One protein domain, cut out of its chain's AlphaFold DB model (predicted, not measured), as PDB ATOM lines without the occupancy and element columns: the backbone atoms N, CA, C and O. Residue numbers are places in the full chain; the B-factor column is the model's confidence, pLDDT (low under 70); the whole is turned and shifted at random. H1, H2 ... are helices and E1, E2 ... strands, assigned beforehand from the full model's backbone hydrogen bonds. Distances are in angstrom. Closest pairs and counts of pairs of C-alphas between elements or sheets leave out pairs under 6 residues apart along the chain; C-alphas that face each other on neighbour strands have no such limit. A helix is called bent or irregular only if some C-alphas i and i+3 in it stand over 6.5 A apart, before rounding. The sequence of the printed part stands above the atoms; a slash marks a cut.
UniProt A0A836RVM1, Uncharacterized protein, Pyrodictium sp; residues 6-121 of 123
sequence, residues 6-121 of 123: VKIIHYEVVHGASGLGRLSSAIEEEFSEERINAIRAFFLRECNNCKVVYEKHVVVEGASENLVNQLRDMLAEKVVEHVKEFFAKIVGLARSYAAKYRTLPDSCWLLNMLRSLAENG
ATOM      1  N   VAL A   6     269.549 143.430 161.994       86.69
ATOM      2  CA  VAL A   6     268.089 143.540 162.017       86.69
ATOM      3  C   VAL A   6     267.691 144.486 160.900       86.69
ATOM      4  O   VAL A   6     267.957 145.687 160.957       86.69
ATOM      5  N   LYS A   7     267.048 143.940 159.871       90.75
ATOM      6  CA  LYS A   7     266.485 144.723 158.778       90.75
ATOM      7  C   LYS A   7     265.019 145.029 159.077       90.75
ATOM      8  O   LYS A   7     264.196 144.121 159.140       90.75
ATOM      9  N   ILE A   8     264.707 146.307 159.251       89.88
ATOM     10  CA  ILE A   8     263.353 146.825 159.441       89.88
ATOM     11  C   ILE A   8     262.868 147.356 158.097       89.88
ATOM     12  O   ILE A   8     263.499 148.234 157.512       89.88
ATOM     13  N   ILE A   9     261.746 146.827 157.620       91.31
ATOM     14  CA  ILE A   9     261.084 147.292 156.402       91.31
ATOM     15  C   ILE A   9     259.774 147.947 156.833       91.31
ATOM     16  O   ILE A   9     258.878 147.258 157.320       91.31
ATOM     17  N   HIS A  10     259.682 149.269 156.702       91.31
ATOM     18  CA  HIS A  10     258.480 150.027 157.039       91.31
ATOM     19  C   HIS A  10     257.703 150.343 155.764       91.31
ATOM     20  O   HIS A  10     258.206 151.052 154.894       91.31
ATOM     21  N   TYR A  11     256.487 149.804 155.680       91.31
ATOM     22  CA  TYR A  11     255.518 150.104 154.632       91.31
ATOM     23  C   TYR A  11     254.528 151.158 155.117       91.31
ATOM     24  O   TYR A  11     253.792 150.897 156.064       91.31
ATOM     25  N   GLU A  12     254.482 152.291 154.425       93.56
ATOM     26  CA  GLU A  12     253.456 153.317 154.590       93.56
ATOM     27  C   GLU A  12     252.456 153.222 153.433       93.56
ATOM     28  O   GLU A  12     252.854 153.206 152.264       93.56
ATOM     29  N   VAL A  13     251.160 153.116 153.738       90.75
ATOM     30  CA  VAL A  13     250.107 152.915 152.731       90.75
ATOM     31  C   VAL A  13     249.275 154.181 152.606       90.75
ATOM     32  O   VAL A  13     248.568 154.565 153.534       90.75
ATOM     33  N   VAL A  14     249.307 154.803 151.429       91.19
ATOM     34  CA  VAL A  14     248.667 156.100 151.189       91.19
ATOM     35  C   VAL A  14     247.630 156.041 150.077       91.19
ATOM     36  O   VAL A  14     247.778 155.318 149.091       91.19
ATOM     37  N   HIS A  15     246.588 156.863 150.206       89.06
ATOM     38  CA  HIS A  15     245.522 156.961 149.216       89.06
ATOM     39  C   HIS A  15     245.745 158.130 148.239       89.06
ATOM     40  O   HIS A  15     245.768 159.304 148.618       89.06
ATOM     41  N   GLY A  16     245.860 157.800 146.955       83.38
ATOM     42  CA  GLY A  16     246.210 158.676 145.838       83.38
ATOM     43  C   GLY A  16     245.163 159.712 145.426       83.38
ATOM     44  O   GLY A  16     245.413 160.468 144.493       83.38
ATOM     45  N   ALA A  17     244.007 159.783 146.095       77.38
ATOM     46  CA  ALA A  17     243.016 160.834 145.834       77.38
ATOM     47  C   ALA A  17     243.457 162.223 146.338       77.38
ATOM     48  O   ALA A  17     242.861 163.240 145.980       77.38
ATOM     49  N   SER A  18     244.496 162.282 147.172       75.19
ATOM     50  CA  SER A  18     245.104 163.538 147.610       75.19
ATOM     51  C   SER A  18     246.017 164.118 146.522       75.19
ATOM     52  O   SER A  18     246.618 163.393 145.740       75.19
ATOM     53  N   GLY A  19     246.153 165.445 146.456       79.38
ATOM     54  CA  GLY A  19     247.132 166.070 145.556       79.38
ATOM     55  C   GLY A  19     248.573 165.687 145.924       79.38
ATOM     56  O   GLY A  19     248.876 165.511 147.105       79.38
ATOM     57  N   LEU A  20     249.465 165.619 144.925       85.62
ATOM     58  CA  LEU A  20     250.862 165.166 145.049       85.62
ATOM     59  C   LEU A  20     251.609 165.771 146.251       85.62
ATOM     60  O   LEU A  20     252.207 165.038 147.030       85.62
ATOM     61  N   GLY A  21     251.514 167.090 146.449       85.31
ATOM     62  CA  GLY A  21     252.193 167.768 147.560       85.31
ATOM     63  C   GLY A  21     251.687 167.351 148.947       85.31
ATOM     64  O   GLY A  21     252.475 167.215 149.876       85.31
ATOM     65  N   ARG A  22     250.379 167.094 149.096       86.69
ATOM     66  CA  ARG A  22     249.818 166.610 150.370       86.69
ATOM     67  C   ARG A  22     250.265 165.183 150.661       86.69
ATOM     68  O   ARG A  22     250.608 164.885 151.798       86.69
ATOM     69  N   LEU A  23     250.290 164.334 149.631       88.81
ATOM     70  CA  LEU A  23     250.805 162.968 149.726       88.81
ATOM     71  C   LEU A  23     252.266 162.956 150.162       88.81
ATOM     72  O   LEU A  23     252.592 162.302 151.144       88.81
ATOM     73  N   SER A  24     253.133 163.708 149.478       89.06
ATOM     74  CA  SER A  24     254.556 163.740 149.818       89.06
ATOM     75  C   SER A  24     254.789 164.236 151.242       89.06
ATOM     76  O   SER A  24     255.566 163.630 151.967       89.06
ATOM     77  N   SER A  25     254.092 165.292 151.676       89.44
ATOM     78  CA  SER A  25     254.242 165.809 153.042       89.44
ATOM     79  C   SER A  25     253.801 164.803 154.104       89.44
ATOM     80  O   SER A  25     254.519 164.625 155.081       89.44
ATOM     81  N   ALA A  26     252.671 164.118 153.898       89.81
ATOM     82  CA  ALA A  26     252.205 163.081 154.819       89.81
ATOM     83  C   ALA A  26     253.206 161.915 154.908       89.81
ATOM     84  O   ALA A  26     253.541 161.463 155.998       89.81
ATOM     85  N   ILE A  27     253.753 161.484 153.768       92.12
ATOM     86  CA  ILE A  27     254.776 160.433 153.719       92.12
ATOM     87  C   ILE A  27     256.040 160.854 154.485       92.12
ATOM     88  O   ILE A  27     256.595 160.055 155.236       92.12
ATOM     89  N   GLU A  28     256.524 162.086 154.310       91.62
ATOM     90  CA  GLU A  28     257.714 162.555 155.036       91.62
ATOM     91  C   GLU A  28     257.487 162.642 156.551       91.62
ATOM     92  O   GLU A  28     258.406 162.367 157.319       91.62
ATOM     93  N   GLU A  29     256.275 162.983 156.996       91.88
ATOM     94  CA  GLU A  29     255.933 163.005 158.421       91.88
ATOM     95  C   GLU A  29     256.009 161.602 159.046       91.88
ATOM     96  O   GLU A  29     256.620 161.411 160.107       91.88
ATOM     97  N   GLU A  30     255.463 160.603 158.353       91.12
ATOM     98  CA  GLU A  30     255.501 159.199 158.771       91.12
ATOM     99  C   GLU A  30     256.931 158.634 158.776       91.12
ATOM    100  O   GLU A  30     257.301 157.855 159.660       91.12
ATOM    101  N   PHE A  31     257.782 159.104 157.859       93.44
ATOM    102  CA  PHE A  31     259.208 158.764 157.799       93.44
ATOM    103  C   PHE A  31     260.134 159.772 158.483       93.44
ATOM    104  O   PHE A  31     261.336 159.799 158.188       93.44
ATOM    105  N   SER A  32     259.612 160.569 159.414       93.38
ATOM    106  CA  SER A  32     260.428 161.487 160.201       93.38
ATOM    107  C   SER A  32     261.520 160.743 160.977       93.38
ATOM    108  O   SER A  32     261.319 159.651 161.520       93.38
ATOM    109  N   GLU A  33     262.702 161.357 161.061       92.88
ATOM    110  CA  GLU A  33     263.843 160.771 161.773       92.88
ATOM    111  C   GLU A  33     263.528 160.513 163.251       92.88
ATOM    112  O   GLU A  33     264.022 159.544 163.821       92.88
ATOM    113  N   GLU A  34     262.667 161.322 163.870       94.00
ATOM    114  CA  GLU A  34     262.207 161.098 165.242       94.00
ATOM    115  C   GLU A  34     261.510 159.736 165.390       94.00
ATOM    116  O   GLU A  34     261.912 158.922 166.228       94.00
ATOM    117  N   ARG A  35     260.531 159.441 164.525       92.31
ATOM    118  CA  ARG A  35     259.806 158.161 164.531       92.31
ATOM    119  C   ARG A  35     260.733 156.992 164.223       92.31
ATOM    120  O   ARG A  35     260.723 155.982 164.930       92.31
ATOM    121  N   ILE A  36     261.583 157.135 163.207       92.88
ATOM    122  CA  ILE A  36     262.540 156.091 162.815       92.88
ATOM    123  C   ILE A  36     263.512 155.788 163.959       92.88
ATOM    124  O   ILE A  36     263.767 154.619 164.260       92.88
ATOM    125  N   ASN A  37     264.040 156.813 164.624       92.38
ATOM    126  CA  ASN A  37     264.981 156.636 165.725       92.38
ATOM    127  C   ASN A  37     264.314 156.030 166.962       92.38
ATOM    128  O   ASN A  37     264.937 155.200 167.626       92.38
ATOM    129  N   ALA A  38     263.045 156.345 167.230       91.38
ATOM    130  CA  ALA A  38     262.276 155.677 168.277       91.38
ATOM    131  C   ALA A  38     262.132 154.167 168.003       91.38
ATOM    132  O   ALA A  38     262.406 153.351 168.888       91.38
ATOM    133  N   ILE A  39     261.793 153.784 166.764       89.38
ATOM    134  CA  ILE A  39     261.701 152.376 166.347       89.38
ATOM    135  C   ILE A  39     263.070 151.690 166.458       89.38
ATOM    136  O   ILE A  39     263.181 150.612 167.044       89.38
ATOM    137  N   ARG A  40     264.141 152.316 165.955       89.06
ATOM    138  CA  ARG A  40     265.509 151.779 166.069       89.06
ATOM    139  C   ARG A  40     265.903 151.556 167.527       89.06
ATOM    140  O   ARG A  40     266.424 150.495 167.858       89.06
ATOM    141  N   ALA A  41     265.630 152.522 168.402       88.00
ATOM    142  CA  ALA A  41     265.958 152.439 169.820       88.00
ATOM    143  C   ALA A  41     265.186 151.334 170.554       88.00
ATOM    144  O   ALA A  41     265.683 150.821 171.555       88.00
ATOM    145  N   PHE A  42     263.985 150.976 170.093       87.19
ATOM    146  CA  PHE A  42     263.260 149.812 170.597       87.19
ATOM    147  C   PHE A  42     264.003 148.516 170.239       87.19
ATOM    148  O   PHE A  42     264.385 147.764 171.130       87.19
ATOM    149  N   PHE A  43     264.329 148.297 168.962       83.19
ATOM    150  CA  PHE A  43     265.021 147.071 168.537       83.19
ATOM    151  C   PHE A  43     266.449 146.947 169.082       83.19
ATOM    152  O   PHE A  43     266.872 145.847 169.423       83.19
ATOM    153  N   LEU A  44     267.180 148.057 169.214       84.50
ATOM    154  CA  LEU A  44     268.518 148.060 169.820       84.50
ATOM    155  C   LEU A  44     268.496 147.677 171.308       84.50
ATOM    156  O   LEU A  44     269.486 147.149 171.806       84.50
ATOM    157  N   ARG A  45     267.387 147.930 172.021       83.94
ATOM    158  CA  ARG A  45     267.203 147.473 173.409       83.94
ATOM    159  C   ARG A  45     266.914 145.976 173.487       83.94
ATOM    160  O   ARG A  45     267.440 145.307 174.369       83.94
ATOM    161  N   GLU A  46     266.118 145.459 172.556       81.75
ATOM    162  CA  GLU A  46     265.720 144.044 172.524       81.75
ATOM    163  C   GLU A  46     266.810 143.120 171.951       81.75
ATOM    164  O   GLU A  46     266.816 141.915 172.200       81.75
ATOM    165  N   CYS A  47     267.752 143.660 171.174       77.19
ATOM    166  CA  CYS A  47     268.808 142.903 170.508       77.19
ATOM    167  C   CYS A  47     270.195 143.475 170.846       77.19
ATOM    168  O   CYS A  47     270.651 144.449 170.249       77.19
ATOM    169  N   ASN A  48     270.904 142.829 171.777       71.56
ATOM    170  CA  ASN A  48     272.268 143.216 172.147       71.56
ATOM    171  C   ASN A  48     273.230 143.114 170.948       71.56
ATOM    172  O   ASN A  48     273.402 142.035 170.380       71.56
ATOM    173  N   ASN A  49     273.913 144.219 170.625       70.81
ATOM    174  CA  ASN A  49     274.906 144.328 169.544       70.81
ATOM    175  C   ASN A  49     274.379 143.987 168.135       70.81
ATOM    176  O   ASN A  49     275.106 143.399 167.329       70.81
ATOM    177  N   CYS A  50     273.141 144.371 167.805       76.94
ATOM    178  CA  CYS A  50     272.657 144.279 166.429       76.94
ATOM    179  C   CYS A  50     272.886 145.572 165.628       76.94
ATOM    180  O   CYS A  50     272.772 146.687 166.137       76.94
ATOM    181  N   LYS A  51     273.191 145.423 164.337       85.00
ATOM    182  CA  LYS A  51     273.150 146.527 163.372       85.00
ATOM    183  C   LYS A  51     271.716 146.652 162.869       85.00
ATOM    184  O   LYS A  51     271.194 145.691 162.310       85.00
ATOM    185  N   VAL A  52     271.086 147.814 163.032       87.38
ATOM    186  CA  VAL A  52     269.727 148.052 162.521       87.38
ATOM    187  C   VAL A  52     269.791 148.762 161.172       87.38
ATOM    188  O   VAL A  52     270.286 149.884 161.078       87.38
ATOM    189  N   VAL A  53     269.270 148.119 160.128       90.38
ATOM    190  CA  VAL A  53     269.079 148.704 158.792       90.38
ATOM    191  C   VAL A  53     267.598 149.013 158.619       90.38
ATOM    192  O   VAL A  53     266.761 148.181 158.948       90.38
ATOM    193  N   TYR A  54     267.267 150.206 158.126       91.06
ATOM    194  CA  TYR A  54     265.883 150.656 157.981       91.06
ATOM    195  C   TYR A  54     265.589 150.991 156.522       91.06
ATOM    196  O   TYR A  54     266.274 151.830 155.942       91.06
ATOM    197  N   GLU A  55     264.566 150.365 155.950       93.56
ATOM    198  CA  GLU A  55     264.093 150.624 154.592       93.56
ATOM    199  C   GLU A  55     262.697 151.239 154.613       93.56
ATOM    200  O   GLU A  55     261.807 150.774 155.328       93.56
ATOM    201  N   LYS A  56     262.522 152.283 153.799       94.50
ATOM    202  CA  LYS A  56     261.288 153.060 153.670       94.50
ATOM    203  C   LYS A  56     260.565 152.622 152.394       94.50
ATOM    204  O   LYS A  56     261.122 152.747 151.303       94.50
ATOM    205  N   HIS A  57     259.352 152.098 152.529       94.94
ATOM    206  CA  HIS A  57     258.513 151.648 151.419       94.94
ATOM    207  C   HIS A  57     257.179 152.389 151.461       94.94
ATOM    208  O   HIS A  57     256.584 152.541 152.522       94.94
ATOM    209  N   VAL A  58     256.702 152.843 150.309       94.25
ATOM    210  CA  VAL A  58     255.423 153.531 150.140       94.25
ATOM    211  C   VAL A  58     254.569 152.721 149.182       94.25
ATOM    212  O   VAL A  58     254.978 152.454 148.051       94.25
ATOM    213  N   VAL A  59     253.363 152.377 149.615       93.75
ATOM    214  CA  VAL A  59     252.356 151.715 148.789       93.75
ATOM    215  C   VAL A  59     251.248 152.711 148.493       93.75
ATOM    216  O   VAL A  59     250.595 153.215 149.402       93.75
ATOM    217  N   VAL A  60     251.023 152.994 147.214       92.50
ATOM    218  CA  VAL A  60     250.019 153.970 146.784       92.50
ATOM    219  C   VAL A  60     248.775 153.250 146.267       92.50
ATOM    220  O   VAL A  60     248.829 152.502 145.286       92.50
ATOM    221  N   GLU A  61     247.636 153.479 146.912       91.44
ATOM    222  CA  GLU A  61     246.324 152.962 146.515       91.44
ATOM    223  C   GLU A  61     245.496 154.036 145.801       91.44
ATOM    224  O   GLU A  61     245.547 155.206 146.158       91.44
ATOM    225  N   GLY A  62     244.691 153.659 144.802       86.38
ATOM    226  CA  GLY A  62     243.736 154.582 144.170       86.38
ATOM    227  C   GLY A  62     244.379 155.719 143.365       86.38
ATOM    228  O   GLY A  62     243.708 156.695 143.038       86.38
ATOM    229  N   ALA A  63     245.669 155.607 143.050       86.00
ATOM    230  CA  ALA A  63     246.407 156.549 142.218       86.00
ATOM    231  C   ALA A  63     246.404 156.136 140.742       86.00
ATOM    232  O   ALA A  63     246.260 154.966 140.400       86.00
ATOM    233  N   SER A  64     246.631 157.108 139.858       89.12
ATOM    234  CA  SER A  64     247.054 156.811 138.487       89.12
ATOM    235  C   SER A  64     248.536 156.423 138.456       89.12
ATOM    236  O   SER A  64     249.317 156.906 139.276       89.12
ATOM    237  N   GLU A  65     248.947 155.636 137.459       88.31
ATOM    238  CA  GLU A  65     250.364 155.305 137.217       88.31
ATOM    239  C   GLU A  65     251.253 156.556 137.126       88.31
ATOM    240  O   GLU A  65     252.375 156.577 137.625       88.31
ATOM    241  N   ASN A  66     250.734 157.644 136.545       91.06
ATOM    242  CA  ASN A  66     251.464 158.905 136.449       91.06
ATOM    243  C   ASN A  66     251.760 159.513 137.830       91.06
ATOM    244  O   ASN A  66     252.873 159.969 138.070       91.06
ATOM    245  N   LEU A  67     250.788 159.489 138.749       90.12
ATOM    246  CA  LEU A  67     250.991 159.980 140.114       90.12
ATOM    247  C   LEU A  67     252.014 159.119 140.869       90.12
ATOM    248  O   LEU A  67     252.852 159.655 141.591       90.12
ATOM    249  N   VAL A  68     251.980 157.796 140.676       90.75
ATOM    250  CA  VAL A  68     252.964 156.879 141.271       90.75
ATOM    251  C   VAL A  68     254.372 157.181 140.754       90.75
ATOM    252  O   VAL A  68     255.302 157.259 141.550       90.75
ATOM    253  N   ASN A  69     254.538 157.423 139.451       91.56
ATOM    254  CA  ASN A  69     255.834 157.799 138.876       91.56
ATOM    255  C   ASN A  69     256.340 159.148 139.403       91.56
ATOM    256  O   ASN A  69     257.502 159.256 139.775       91.56
ATOM    257  N   GLN A  70     255.463 160.144 139.537       92.50
ATOM    258  CA  GLN A  70     255.832 161.425 140.149       92.50
ATOM    259  C   GLN A  70     256.297 161.260 141.600       92.50
ATOM    260  O   GLN A  70     257.274 161.881 142.013       92.50
ATOM    261  N   LEU A  71     255.623 160.405 142.375       90.38
ATOM    262  CA  LEU A  71     256.042 160.086 143.738       90.38
ATOM    263  C   LEU A  71     257.376 159.328 143.768       90.38
ATOM    264  O   LEU A  71     258.194 159.630 144.630       90.38
ATOM    265  N   ARG A  72     257.625 158.396 142.834       91.81
ATOM    266  CA  ARG A  72     258.923 157.705 142.689       91.81
ATOM    267  C   ARG A  72     260.062 158.703 142.475       91.81
ATOM    268  O   ARG A  72     261.081 158.601 143.149       91.81
ATOM    269  N   ASP A  73     259.867 159.683 141.595       91.75
ATOM    270  CA  ASP A  73     260.879 160.702 141.298       91.75
ATOM    271  C   ASP A  73     261.122 161.639 142.492       91.75
ATOM    272  O   ASP A  73     262.262 161.981 142.804       91.75
ATOM    273  N   MET A  74     260.054 162.045 143.188       90.31
ATOM    274  CA  MET A  74     260.153 162.932 144.354       90.31
ATOM    275  C   MET A  74     260.750 162.246 145.586       90.31
ATOM    276  O   MET A  74     261.439 162.889 146.375       90.31
ATOM    277  N   LEU A  75     260.467 160.959 145.774       87.25
ATOM    278  CA  LEU A  75     260.830 160.188 146.959       87.25
ATOM    279  C   LEU A  75     261.935 159.179 146.634       87.25
ATOM    280  O   LEU A  75     261.842 158.025 147.034       87.25
ATOM    281  N   ALA A  76     262.981 159.606 145.924       81.31
ATOM    282  CA  ALA A  76     264.004 158.724 145.350       81.31
ATOM    283  C   ALA A  76     264.710 157.781 146.355       81.31
ATOM    284  O   ALA A  76     265.211 156.728 145.966       81.31
ATOM    285  N   GLU A  77     264.747 158.121 147.648       85.06
ATOM    286  CA  GLU A  77     265.300 157.254 148.706       85.06
ATOM    287  C   GLU A  77     264.318 156.184 149.220       85.06
ATOM    288  O   GLU A  77     264.674 155.358 150.064       85.06
ATOM    289  N   LYS A  78     263.063 156.210 148.760       88.00
ATOM    290  CA  LYS A  78     261.977 155.327 149.189       88.00
ATOM    291  C   LYS A  78     261.594 154.401 148.037       88.00
ATOM    292  O   LYS A  78     261.552 154.800 146.876       88.00
ATOM    293  N   VAL A  79     261.258 153.157 148.356       89.12
ATOM    294  CA  VAL A  79     260.647 152.256 147.371       89.12
ATOM    295  C   VAL A  79     259.181 152.645 147.244       89.12
ATOM    296  O   VAL A  79     258.428 152.465 148.193       89.12
ATOM    297  N   VAL A  80     258.776 153.194 146.100       90.38
ATOM    298  CA  VAL A  80     257.380 153.584 145.851       90.38
ATOM    299  C   VAL A  80     256.750 152.625 144.848       90.38
ATOM    300  O   VAL A  80     257.206 152.501 143.707       90.38
ATOM    301  N   GLU A  81     255.680 151.960 145.266       91.81
ATOM    302  CA  GLU A  81     254.955 150.988 144.453       91.81
ATOM    303  C   GLU A  81     253.453 151.248 144.444       91.81
ATOM    304  O   GLU A  81     252.863 151.726 145.416       91.81
ATOM    305  N   HIS A  82     252.810 150.924 143.325       90.25
ATOM    306  CA  HIS A  82     251.355 150.912 143.281       90.25
ATOM    307  C   HIS A  82     250.854 149.707 144.090       90.25
ATOM    308  O   HIS A  82     251.412 148.614 144.008       90.25
ATOM    309  N   VAL A  83     249.731 149.851 144.801       87.38
ATOM    310  CA  VAL A  83     249.082 148.760 145.550       87.38
ATOM    311  C   VAL A  83     248.902 147.463 144.742       87.38
ATOM    312  O   VAL A  83     249.040 146.376 145.293       87.38
ATOM    313  N   LYS A  84     248.683 147.544 143.421       85.31
ATOM    314  CA  LYS A  84     248.580 146.369 142.544       85.31
ATOM    315  C   LYS A  84     249.901 145.603 142.451       85.31
ATOM    316  O   LYS A  84     249.899 144.378 142.538       85.31
ATOM    317  N   GLU A  85     251.019 146.312 142.302       87.81
ATOM    318  CA  GLU A  85     252.361 145.719 142.275       87.81
ATOM    319  C   GLU A  85     252.685 145.068 143.626       87.81
ATOM    320  O   GLU A  85     253.179 143.939 143.670       87.81
ATOM    321  N   PHE A  86     252.329 145.742 144.723       87.62
ATOM    322  CA  PHE A  86     252.517 145.242 146.083       87.62
ATOM    323  C   PHE A  86     251.742 143.948 146.335       87.62
ATOM    324  O   PHE A  86     252.319 142.941 146.755       87.62
ATOM    325  N   PHE A  87     250.450 143.922 146.001       81.94
ATOM    326  CA  PHE A  87     249.648 142.708 146.124       81.94
ATOM    327  C   PHE A  87     250.144 141.594 145.208       81.94
ATOM    328  O   PHE A  87     250.201 140.449 145.653       81.94
ATOM    329  N   ALA A  88     250.569 141.893 143.978       81.69
ATOM    330  CA  ALA A  88     251.142 140.883 143.092       81.69
ATOM    331  C   ALA A  88     252.386 140.216 143.712       81.69
ATOM    332  O   ALA A  88     252.509 138.988 143.669       81.69
ATOM    333  N   LYS A  89     253.268 140.991 144.364       83.62
ATOM    334  CA  LYS A  89     254.416 140.451 145.118       83.62
ATOM    335  C   LYS A  89     253.959 139.569 146.280       83.62
ATOM    336  O   LYS A  89     254.441 138.444 146.408       83.62
ATOM    337  N   ILE A  90     253.017 140.040 147.104       78.38
ATOM    338  CA  ILE A  90     252.508 139.270 148.251       78.38
ATOM    339  C   ILE A  90     251.863 137.966 147.783       78.38
ATOM    340  O   ILE A  90     252.157 136.910 148.336       78.38
ATOM    341  N   VAL A  91     251.020 138.010 146.751       74.00
ATOM    342  CA  VAL A  91     250.370 136.825 146.180       74.00
ATOM    343  C   VAL A  91     251.414 135.854 145.630       74.00
ATOM    344  O   VAL A  91     251.312 134.652 145.872       74.00
ATOM    345  N   GLY A  92     252.450 136.345 144.946       75.00
ATOM    346  CA  GLY A  92     253.567 135.517 144.483       75.00
ATOM    347  C   GLY A  92     254.299 134.809 145.630       75.00
ATOM    348  O   GLY A  92     254.560 133.602 145.553       75.00
ATOM    349  N   LEU A  93     254.572 135.524 146.725       74.06
ATOM    350  CA  LEU A  93     255.178 134.957 147.934       74.06
ATOM    351  C   LEU A  93     254.249 133.943 148.608       74.06
ATOM    352  O   LEU A  93     254.693 132.849 148.955       74.06
ATOM    353  N   ALA A  94     252.961 134.267 148.733       66.25
ATOM    354  CA  ALA A  94     251.943 133.395 149.305       66.25
ATOM    355  C   ALA A  94     251.838 132.081 148.524       66.25
ATOM    356  O   ALA A  94     251.867 131.007 149.121       66.25
ATOM    357  N   ARG A  95     251.789 132.156 147.188       63.91
ATOM    358  CA  ARG A  95     251.784 130.988 146.295       63.91
ATOM    359  C   ARG A  95     253.053 130.156 146.450       63.91
ATOM    360  O   ARG A  95     252.961 128.943 146.604       63.91
ATOM    361  N   SER A  96     254.223 130.795 146.468       69.12
ATOM    362  CA  SER A  96     255.510 130.106 146.652       69.12
ATOM    363  C   SER A  96     255.587 129.394 148.006       69.12
ATOM    364  O   SER A  96     256.057 128.260 148.097       69.12
ATOM    365  N   TYR A  97     255.081 130.034 149.061       64.62
ATOM    366  CA  TYR A  97     255.042 129.456 150.398       64.62
ATOM    367  C   TYR A  97     254.030 128.308 150.482       64.62
ATOM    368  O   TYR A  97     254.373 127.237 150.968       64.62
ATOM    369  N   ALA A  98     252.822 128.469 149.940       61.53
ATOM    370  CA  ALA A  98     251.814 127.408 149.881       61.53
ATOM    371  C   ALA A  98     252.272 126.201 149.038       61.53
ATOM    372  O   ALA A  98     252.001 125.057 149.391       61.53
ATOM    373  N   ALA A  99     253.017 126.428 147.953       64.00
ATOM    374  CA  ALA A  99     253.610 125.349 147.163       64.00
ATOM    375  C   ALA A  99     254.648 124.550 147.970       64.00
ATOM    376  O   ALA A  99     254.745 123.329 147.833       64.00
ATOM    377  N   LYS A 100     255.407 125.227 148.841       70.00
ATOM    378  CA  LYS A 100     256.394 124.600 149.728       70.00
ATOM    379  C   LYS A 100     255.752 123.914 150.939       70.00
ATOM    380  O   LYS A 100     256.224 122.864 151.371       70.00
ATOM    381  N   TYR A 101     254.679 124.486 151.474       62.38
ATOM    382  CA  TYR A 101     253.966 124.016 152.657       62.38
ATOM    383  C   TYR A 101     252.510 123.728 152.269       62.38
ATOM    384  O   TYR A 101     251.685 124.636 152.228       62.38
ATOM    385  N   ARG A 102     252.196 122.449 151.987       57.50
ATOM    386  CA  ARG A 102     250.878 121.974 151.493       57.50
ATOM    387  C   ARG A 102     249.675 122.461 152.315       57.50
ATOM    388  O   ARG A 102     248.561 122.497 151.803       57.50
ATOM    389  N   THR A 103     249.896 122.828 153.571       59.38
ATOM    390  CA  THR A 103     248.909 123.417 154.474       59.38
ATOM    391  C   THR A 103     249.534 124.622 155.163       59.38
ATOM    392  O   THR A 103     250.540 124.487 155.862       59.38
ATOM    393  N   LEU A 104     248.938 125.796 154.974       58.22
ATOM    394  CA  LEU A 104     249.224 126.961 155.803       58.22
ATOM    395  C   LEU A 104     248.472 126.795 157.133       58.22
ATOM    396  O   LEU A 104     247.286 126.464 157.088       58.22
ATOM    397  N   PRO A 105     249.110 127.027 158.293       58.34
ATOM    398  CA  PRO A 105     248.400 127.091 159.567       58.34
ATOM    399  C   PRO A 105     247.270 128.129 159.519       58.34
ATOM    400  O   PRO A 105     247.395 129.143 158.829       58.34
ATOM    401  N   ASP A 106     246.204 127.933 160.297       56.50
ATOM    402  CA  ASP A 106     245.077 128.881 160.369       56.50
ATOM    403  C   ASP A 106     245.513 130.289 160.806       56.50
ATOM    404  O   ASP A 106     244.919 131.289 160.406       56.50
ATOM    405  N   SER A 107     246.618 130.392 161.553       52.72
ATOM    406  CA  SER A 107     247.241 131.669 161.925       52.72
ATOM    407  C   SER A 107     247.767 132.472 160.726       52.72
ATOM    408  O   SER A 107     247.929 133.685 160.829       52.72
ATOM    409  N   CYS A 108     247.967 131.841 159.566       61.62
ATOM    410  CA  CYS A 108     248.307 132.486 158.297       61.62
ATOM    411  C   CYS A 108     247.055 132.829 157.466       61.62
ATOM    412  O   CYS A 108     247.090 132.772 156.233       61.62
ATOM    413  N   TRP A 109     245.947 133.181 158.125       62.62
ATOM    414  CA  TRP A 109     244.643 133.441 157.504       62.62
ATOM    415  C   TRP A 109     244.705 134.425 156.328       62.62
ATOM    416  O   TRP A 109     244.039 134.201 155.322       62.62
ATOM    417  N   LEU A 110     245.551 135.461 156.398       64.25
ATOM    418  CA  LEU A 110     245.709 136.437 155.316       64.25
ATOM    419  C   LEU A 110     246.277 135.790 154.045       64.25
ATOM    420  O   LEU A 110     245.780 136.039 152.951       64.25
ATOM    421  N   LEU A 111     247.272 134.908 154.175       65.75
ATOM    422  CA  LEU A 111     247.841 134.174 153.038       65.75
ATOM    423  C   LEU A 111     246.850 133.141 152.488       65.75
ATOM    424  O   LEU A 111     246.757 132.976 151.275       65.75
ATOM    425  N   ASN A 112     246.079 132.486 153.363       67.88
ATOM    426  CA  ASN A 112     244.996 131.585 152.960       67.88
ATOM    427  C   ASN A 112     243.888 132.325 152.190       67.88
ATOM    428  O   ASN A 112     243.421 131.832 151.163       67.88
ATOM    429  N   MET A 113     243.507 133.519 152.649       74.88
ATOM    430  CA  MET A 113     242.535 134.385 151.983       74.88
ATOM    431  C   MET A 113     243.063 134.845 150.622       74.88
ATOM    432  O   MET A 113     242.389 134.649 149.618       74.88
ATOM    433  N   LEU A 114     244.286 135.383 150.560       69.50
ATOM    434  CA  LEU A 114     244.901 135.835 149.308       69.50
ATOM    435  C   LEU A 114     245.080 134.692 148.302       69.50
ATOM    436  O   LEU A 114     244.813 134.883 147.118       69.50
ATOM    437  N   ARG A 115     245.470 133.491 148.756       66.75
ATOM    438  CA  ARG A 115     245.508 132.288 147.909       66.75
ATOM    439  C   ARG A 115     244.125 131.988 147.332       66.75
ATOM    440  O   ARG A 115     244.011 131.856 146.121       66.75
ATOM    441  N   SER A 116     243.099 131.920 148.181       69.56
ATOM    442  CA  SER A 116     241.723 131.629 147.761       69.56
ATOM    443  C   SER A 116     241.207 132.659 146.753       69.56
ATOM    444  O   SER A 116     240.698 132.296 145.697       69.56
ATOM    445  N   LEU A 117     241.403 133.950 147.020       67.25
ATOM    446  CA  LEU A 117     240.998 135.014 146.103       67.25
ATOM    447  C   LEU A 117     241.716 134.898 144.745       67.25
ATOM    448  O   LEU A 117     241.082 135.027 143.701       67.25
ATOM    449  N   ALA A 118     243.011 134.570 144.749       61.75
ATOM    450  CA  ALA A 118     243.793 134.391 143.529       61.75
ATOM    451  C   ALA A 118     243.460 133.093 142.758       61.75
ATOM    452  O   ALA A 118     243.588 133.070 141.539       61.75
ATOM    453  N   GLU A 119     243.063 132.010 143.437       67.44
ATOM    454  CA  GLU A 119     242.593 130.755 142.817       67.44
ATOM    455  C   GLU A 119     241.210 130.915 142.172       67.44
ATOM    456  O   GLU A 119     240.925 130.284 141.157       67.44
ATOM    457  N   ASN A 120     240.369 131.791 142.726       71.81
ATOM    458  CA  ASN A 120     239.015 132.057 142.237       71.81
ATOM    459  C   ASN A 120     238.934 133.229 141.239       71.81
ATOM    460  O   ASN A 120     237.835 133.626 140.857       71.81
ATOM    461  N   GLY A 121     240.070 133.798 140.815       60.50
ATOM    462  CA  GLY A 121     240.109 134.905 139.848       60.50
ATOM    463  C   GLY A 121     239.527 136.222 140.375       60.50
ATOM    464  O   GLY A 121     239.039 137.035 139.596       60.50
TER     465      GLY A 121
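This is residues 6 to 121 of the 123 residues of an uncharacterized protein of Pyrodictium sp (UniProt A0A836RVM1). A narrow three-stranded sheet, E1, E2 and the short E3, has three helices, H1, H2 and H3, over one face; from the end of E3 the long helix H4 leads away from this slab, and H5 crosses it steeply, the two helices making a second, separate lobe. The printed part has 116 residues with five named helices and three named strands, in the order E1 H1 H2 E2 H3 E3 H4 H5. The sheet's order is E1, E2, E3, all parallel, and the class is mixed, helices and strands. The whole is loose, with a radius of gyration of the C-alphas of 17.1 A, and flat, spanning 44 by 42 by 18 A.

E1, residues 6 to 15, begins at C-alpha 6 (268.089, 143.540, 162.017) and is 29.2 A long. H1 holds residues 20 to 30 and H2 residues 33 to 46, 20.0 A long. E2, residues 51 to 61, is the longest strand, 32.3 A. H3 holds residues 65 to 74, and E3 residues 79 to 82. H4, residues 83 to 100, begins at C-alpha 83 (249.082, 148.760, 145.550) and is 25.6 A long. H5, residues 106 to 119, ends at C-alpha 119 (242.593, 130.755, 142.817); it is irregular, with C-alphas 107 and 110 8.3 A apart.

E1 and E2 are parallel at 18 degrees, with N 8 and O 53 2.8 A apart and N 55 and O 8 2.8 A apart, both within hydrogen-bond range. E2, the inner strand, is parallel to E3 at 25 degrees, with N 58 and O 79 at 2.8 A. H1, H2 and H3 are on the same face, giving two layers, helices on one face of a sheet. H1 lies over E1 and E2 at a height of 9.8 A, and only just along the strands, at 29.8 degrees to E2 on the local plane. H2 also lies over E1 and E2, slantwise to the strands, at 38 degrees to E1 on the local plane. H3 lies over E3, along the strands; the closest C-alphas are those of Arg 72 and Val 80, 5.4 A. The units E1, H1 H2, E2 and E2, H3, E3 are strand-helix-strand units, parallel neighbour strands joined through helices, each with a right-handed crossover. H1 touches H3, closest at the C-alphas of Leu 20 and Leu 67, 7.2 A, while H1 and H2 meet only through their link. H4 only grazes the sheet, with residues 83 to 87. With residues 91 to 95 alone it touches H5, closest at the C-alphas of Ala 94 and Leu 111, 5.6 A, at a steep tilt of 69 degrees, only just short of about perpendicular. H5 is not on the sheet. Every O i to N i+4 pair is within hydrogen-bond range in H1, H2, H3 and H4, and 8 of 10 are in H5.

The two C-alphas farthest apart, those of Asn 49 and Asn 120, are 46.7 A apart. The printed part has no cut, and the links between named elements are tight. Mean pLDDT of the printed part is 81.9; 25 residues are under 70, namely 94 to 99, 101 to 112, 114 to 119 and 121.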